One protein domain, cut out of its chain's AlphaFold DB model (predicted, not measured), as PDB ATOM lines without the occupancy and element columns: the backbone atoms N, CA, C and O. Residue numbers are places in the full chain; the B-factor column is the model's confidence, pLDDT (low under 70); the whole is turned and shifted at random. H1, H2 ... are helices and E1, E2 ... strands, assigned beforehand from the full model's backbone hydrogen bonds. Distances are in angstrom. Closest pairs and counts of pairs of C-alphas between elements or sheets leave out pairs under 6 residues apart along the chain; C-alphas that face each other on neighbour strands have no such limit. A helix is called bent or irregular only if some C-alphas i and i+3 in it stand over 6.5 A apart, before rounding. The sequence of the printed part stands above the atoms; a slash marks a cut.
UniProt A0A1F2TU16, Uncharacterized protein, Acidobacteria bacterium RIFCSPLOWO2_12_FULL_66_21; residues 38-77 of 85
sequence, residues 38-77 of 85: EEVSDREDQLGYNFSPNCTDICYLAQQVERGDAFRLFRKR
ATOM      1  N   GLU A  38     -40.705  38.051  50.616       84.56
ATOM      2  CA  GLU A  38     -40.023  37.919  51.894       84.56
ATOM      3  C   GLU A  38     -38.870  38.907  51.980       84.56
ATOM      4  O   GLU A  38     -38.182  39.174  50.990       84.56
ATOM      5  N   GLU A  39     -38.694  39.471  53.172       84.44
ATOM      6  CA  GLU A  39     -37.573  40.351  53.466       84.44
ATOM      7  C   GLU A  39     -36.285  39.527  53.429       84.44
ATOM      8  O   GLU A  39     -36.165  38.483  54.076       84.44
ATOM      9  N   VAL A  40     -35.333  39.981  52.622       79.38
ATOM     10  CA  VAL A  40     -33.998  39.405  52.553       79.38
ATOM     11  C   VAL A  40     -33.193  40.063  53.654       79.38
ATOM     12  O   VAL A  40     -32.942  41.267  53.609       79.38
ATOM     13  N   SER A  41     -32.821  39.279  54.662       67.62
ATOM     14  CA  SER A  41     -31.939  39.775  55.711       67.62
ATOM     15  C   SER A  41     -30.581  40.160  55.129       67.62
ATOM     16  O   SER A  41     -30.107  39.539  54.180       67.62
ATOM     17  N   ASP A  42     -29.931  41.113  55.784       59.97
ATOM     18  CA  ASP A  42     -28.527  41.494  55.598       59.97
ATOM     19  C   ASP A  42     -27.522  40.350  55.826       59.97
ATOM     20  O   ASP A  42     -26.338  40.513  55.531       59.97
ATOM     21  N   ARG A  43     -27.986  39.196  56.329       56.16
ATOM     22  CA  ARG A  43     -27.176  37.992  56.523       56.16
ATOM     23  C   ARG A  43     -26.430  37.617  55.240       56.16
ATOM     24  O   ARG A  43     -27.000  37.527  54.149       56.16
ATOM     25  N   GLU A  44     -25.133  37.408  55.431       51.97
ATOM     26  CA  GLU A  44     -24.092  37.257  54.410       51.97
ATOM     27  C   GLU A  44     -24.398  36.199  53.337       51.97
ATOM     28  O   GLU A  44     -23.945  36.315  52.202       51.97
ATOM     29  N   ASP A  45     -25.202  35.191  53.665       57.75
ATOM     30  CA  ASP A  45     -25.558  34.076  52.790       57.75
ATOM     31  C   ASP A  45     -26.619  34.420  51.728       57.75
ATOM     32  O   ASP A  45     -26.754  33.685  50.750       57.75
ATOM     33  N   GLN A  46     -27.366  35.522  51.881       56.75
ATOM     34  CA  GLN A  46     -28.548  35.792  51.047       56.75
ATOM     35  C   GLN A  46     -28.403  36.948  50.056       56.75
ATOM     36  O   GLN A  46     -29.129  36.977  49.060       56.75
ATOM     37  N   LEU A  47     -27.501  37.896  50.317       60.41
ATOM     38  CA  LEU A  47     -27.311  39.076  49.463       60.41
ATOM     39  C   LEU A  47     -25.995  39.066  48.694       60.41
ATOM     40  O   LEU A  47     -25.916  39.673  47.628       60.41
ATOM     41  N   GLY A  48     -24.975  38.381  49.210       56.72
ATOM     42  CA  GLY A  48     -23.750  38.092  48.479       56.72
ATOM     43  C   GLY A  48     -22.903  39.276  48.023       56.72
ATOM     44  O   GLY A  48     -21.980  39.105  47.227       56.72
ATOM     45  N   TYR A  49     -23.179  40.477  48.530       59.09
ATOM     46  CA  TYR A  49     -22.394  41.678  48.239       59.09
ATOM     47  C   TYR A  49     -21.010  41.663  48.914       59.09
ATOM     48  O   TYR A  49     -20.233  42.589  48.730       59.09
ATOM     49  N   ASN A  50     -20.698  40.620  49.680       54.84
ATOM     50  CA  ASN A  50     -19.441  40.370  50.379       54.84
ATOM     51  C   ASN A  50     -18.695  39.126  49.844       54.84
ATOM     52  O   ASN A  50     -17.669  38.745  50.401       54.84
ATOM     53  N   PHE A  51     -19.158  38.493  48.752       58.47
ATOM     54  CA  PHE A  51     -18.492  37.305  48.184       58.47
ATOM     55  C   PHE A  51     -17.152  37.600  47.490       58.47
ATOM     56  O   PHE A  51     -16.431  36.667  47.136       58.47
ATOM     57  N   SER A  52     -16.795  38.871  47.286       62.06
ATOM     58  CA  SER A  52     -15.509  39.268  46.711       62.06
ATOM     59  C   SER A  52     -14.921  40.467  47.457       62.06
ATOM     60  O   SER A  52     -15.654  41.414  47.741       62.06
ATOM     61  N   PRO A  53     -13.597  40.496  47.710       63.06
ATOM     62  CA  PRO A  53     -12.923  41.660  48.288       63.06
ATOM     63  C   PRO A  53     -13.034  42.921  47.415       63.06
ATOM     64  O   PRO A  53     -12.854  44.020  47.923       63.06
ATOM     65  N   ASN A  54     -13.386  42.776  46.130       65.88
ATOM     66  CA  ASN A  54     -13.605  43.895  45.211       65.88
ATOM     67  C   ASN A  54     -15.093  44.255  45.064       65.88
ATOM     68  O   ASN A  54     -15.443  45.047  44.191       65.88
ATOM     69  N   CYS A  55     -16.001  43.647  45.840       65.88
ATOM     70  CA  CYS A  55     -17.434  43.899  45.690       65.88
ATOM     71  C   CYS A  55     -17.788  45.371  45.909       65.88
ATOM     72  O   CYS A  55     -18.634  45.870  45.179       65.88
ATOM     73  N   THR A  56     -17.128  46.089  46.820       63.28
ATOM     74  CA  THR A  56     -17.352  47.533  46.993       63.28
ATOM     75  C   THR A  56     -17.059  48.323  45.713       63.28
ATOM     76  O   THR A  56     -17.789  49.253  45.382       63.28
ATOM     77  N   ASP A  57     -16.073  47.930  44.910       70.19
ATOM     78  CA  ASP A  57     -15.705  48.682  43.702       70.19
ATOM     79  C   ASP A  57     -16.695  48.489  42.540       70.19
ATOM     80  O   ASP A  57     -16.773  49.329  41.643       70.19
ATOM     81  N   ILE A  58     -17.479  47.403  42.555       70.62
ATOM     82  CA  ILE A  58     -18.362  47.011  41.439       70.62
ATOM     83  C   ILE A  58     -19.846  46.892  41.812       70.62
ATOM     84  O   ILE A  58     -20.706  46.896  40.930       70.62
ATOM     85  N   CYS A  59     -20.174  46.764  43.098       74.75
ATOM     86  CA  CYS A  59     -21.533  46.576  43.589       74.75
ATOM     87  C   CYS A  59     -22.077  47.898  44.124       74.75
ATOM     88  O   CYS A  59     -21.674  48.378  45.181       74.75
ATOM     89  N   TYR A  60     -23.069  48.446  43.422       77.31
ATOM     90  CA  TYR A  60     -23.763  49.663  43.840       77.31
ATOM     91  C   TYR A  60     -24.282  49.582  45.286       77.31
ATOM     92  O   TYR A  60     -24.145  50.541  46.038       77.31
ATOM     93  N   LEU A  61     -24.840  48.436  45.694       75.38
ATOM     94  CA  LEU A  61     -25.381  48.259  47.045       75.38
ATOM     95  C   LEU A  61     -24.289  48.353  48.117       75.38
ATOM     96  O   LEU A  61     -24.490  49.044  49.110       75.38
ATOM     97  N   ALA A  62     -23.124  47.738  47.889       74.50
ATOM     98  CA  ALA A  62     -21.993  47.824  48.813       74.50
ATOM     99  C   ALA A  62     -21.501  49.276  48.975       74.50
ATOM    100  O   ALA A  62     -21.307  49.738  50.096       74.50
ATOM    101  N   GLN A  63     -21.410  50.033  47.875       78.19
ATOM    102  CA  GLN A  63     -21.007  51.447  47.916       78.19
ATOM    103  C   GLN A  63     -21.973  52.325  48.711       78.19
ATOM    104  O   GLN A  63     -21.541  53.232  49.418       78.19
ATOM    105  N   GLN A  64     -23.281  52.100  48.573       81.19
ATOM    106  CA  GLN A  64     -24.266  52.906  49.292       81.19
ATOM    107  C   GLN A  64     -24.319  52.554  50.785       81.19
ATOM    108  O   GLN A  64     -24.441  53.451  51.616       81.19
ATOM    109  N   VAL A  65     -24.141  51.278  51.143       76.88
ATOM    110  CA  VAL A  65     -24.038  50.864  52.552       76.88
ATOM    111  C   VAL A  65     -22.845  51.540  53.240       76.88
ATOM    112  O   VAL A  65     -23.008  52.073  54.335       76.88
ATOM    113  N   GLU A  66     -21.674  51.622  52.595       77.25
ATOM    114  CA  GLU A  66     -20.514  52.349  53.146       77.25
ATOM    115  C   GLU A  66     -20.767  53.852  53.333       77.25
ATOM    116  O   GLU A  66     -20.207  54.478  54.234       77.25
ATOM    117  N   ARG A  67     -21.638  54.441  52.508       83.25
ATOM    118  CA  ARG A  67     -22.058  55.846  52.630       83.25
ATOM    119  C   ARG A  67     -23.109  56.072  53.717       83.25
ATOM    120  O   ARG A  67     -23.447  57.222  53.989       83.25
ATOM    121  N   GLY A  68     -23.579  55.002  54.360       81.44
ATOM    122  CA  GLY A  68     -24.550  55.047  55.448       81.44
ATOM    123  C   GLY A  68     -26.007  54.909  55.006       81.44
ATOM    124  O   GLY A  68     -26.898  55.155  55.819       81.44
ATOM    125  N   ASP A  69     -26.270  54.517  53.756       82.38
ATOM    126  CA  ASP A  69     -27.636  54.257  53.303       82.38
ATOM    127  C   ASP A  69     -28.176  52.950  53.898       82.38
ATOM    128  O   ASP A  69     -27.486  51.932  53.986       82.38
ATOM    129  N   ALA A  70     -29.458  52.966  54.266       79.50
ATOM    130  CA  ALA A  70     -30.171  51.802  54.773       79.50
ATOM    131  C   ALA A  70     -31.139  51.259  53.715       79.50
ATOM    132  O   ALA A  70     -32.019  51.974  53.228       79.50
ATOM    133  N   PHE A  71     -31.015  49.969  53.402       76.69
ATOM    134  CA  PHE A  71     -31.875  49.278  52.443       76.69
ATOM    135  C   PHE A  71     -32.780  48.267  53.139       76.69
ATOM    136  O   PHE A  71     -32.374  47.585  54.075       76.69
ATOM    137  N   ARG A  72     -34.001  48.125  52.615       81.62
ATOM    138  CA  ARG A  72     -34.864  46.968  52.875       81.62
ATOM    139  C   ARG A  72     -35.056  46.225  51.568       81.62
ATOM    140  O   ARG A  72     -35.620  46.778  50.622       81.62
ATOM    141  N   LEU A  73     -34.540  45.006  51.504       79.56
ATOM    142  CA  LEU A  73     -34.558  44.191  50.298       79.56
ATOM    143  C   LEU A  73     -35.631  43.122  50.432       79.56
ATOM    144  O   LEU A  73     -35.777  42.500  51.477       79.56
ATOM    145  N   PHE A  74     -36.382  42.913  49.359       84.81
ATOM    146  CA  PHE A  74     -37.427  41.903  49.298       84.81
ATOM    147  C   PHE A  74     -37.186  41.028  48.081       84.81
ATOM    148  O   PHE A  74     -36.924  41.538  46.989       84.81
ATOM    149  N   ARG A  75     -37.307  39.714  48.250       82.38
ATOM    150  CA  ARG A  75     -37.318  38.770  47.130       82.38
ATOM    151  C   ARG A  75     -38.691  38.149  46.995       82.38
ATOM    152  O   ARG A  75     -39.375  37.905  47.990       82.38
ATOM    153  N   LYS A  76     -39.089  37.890  45.752       85.19
ATOM    154  CA  LYS A  76     -40.315  37.149  45.490       85.19
ATOM    155  C   LYS A  76     -40.085  35.710  45.937       85.19
ATOM    156  O   LYS A  76     -39.092  35.101  45.535       85.19
ATOM    157  N   ARG A  77     -40.985  35.175  46.756       82.12
ATOM    158  CA  ARG A  77     -40.944  33.771  47.161       82.12
ATOM    159  C   ARG A  77     -40.993  32.900  45.914       82.12
ATOM    160  O   ARG A  77     -41.824  33.106  45.025       82.12
TER     161      ARG A  77
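AT A GLANCE: This is residues 38 to 77 of the 85 residues of an uncharacterized protein of Acidobacteria bacterium RIFCSPLOWO2_12_FULL_66_21 (UniProt A0A1F2TU16). The printed part makes one open loop: its two ends lie side by side as a small two-stranded ribbon, E1 and E2, and the chain between them swings out wide and comes back. H1 sits on the outgoing arm of this loop, while H2 and H3 make a corner at the far end from the ribbon. The 40 printed residues hold three short named helices and two named strands in the order E1, H1, H2, H3, E2, with the sheet order E1 - E2, antiparallel; the class is mixed, helices and strands. The whole is only just compact, close to loose, with a radius of gyration of the C-alphas of 10.5 A, and it spans 29 by 20 by 14 A.

IN THESE COORDINATES: Find C-alpha 38 at (-40.023, 37.919, 51.894), where E1 begins; it covers residues 38 to 40 and is 6.2 A long. Next look for H1 at residues 44 to 47, 6.2 A from first to last C-alpha; it is neither bent nor irregular, but only just, by that same distance between C-alphas 44 and 47. H2 follows at residues 55 to 58, 5.3 A long. H3 covers residues 60 to 66, starting from C-alpha 60 at (-23.763, 49.663, 43.840), and is 10.2 A long. E2, residues 73 to 76, is 10.3 A long and ends at C-alpha 76, (-40.315, 37.149, 45.490).

HOW THE PARTS SIT: Begin with E1 and E2, antiparallel neighbours with 135 degrees between their directions. C-alphas 39 and 74 face each other at 4.4 A; N 40 and O 73 are within hydrogen-bond range at 2.8 A, as are N 38 and O 75 at 2.9 A. From E1 to H1, the closest C-alphas are those of Val 40 and Gln 46, 6.7 A apart. H1 and H2 are apart, and so are H1 and H3. H2 and H3 touch only at the corner by their link, and their closest C-alphas are those of Thr 56 and Ala 62, at 5.0 A. In H3 every O i to N i+4 pair is within hydrogen-bond range; H1 and H2 are too short for such a pair, and of O i to N i+3 pairs H1 has 0 of 1 within range and H2 has 1 of 1.

THE WHOLE: The two C-alphas farthest apart are those of Arg 67 and Arg 77, at 29.6 A, while those of Glu 38 and Arg 77, first and last printed, are 6.4 A apart. The printed part has no cut and no long link; E1 to H1 and H2 to H3 are tight links, H1 to H2 and H3 to E2 short ones. Look at the B-factor column for the model's confidence: the mean pLDDT of the printed part is 71.6, and residues 41 to 56 are under 70, of which 44 to 47 are H1 and 55 to 56 belong to H2.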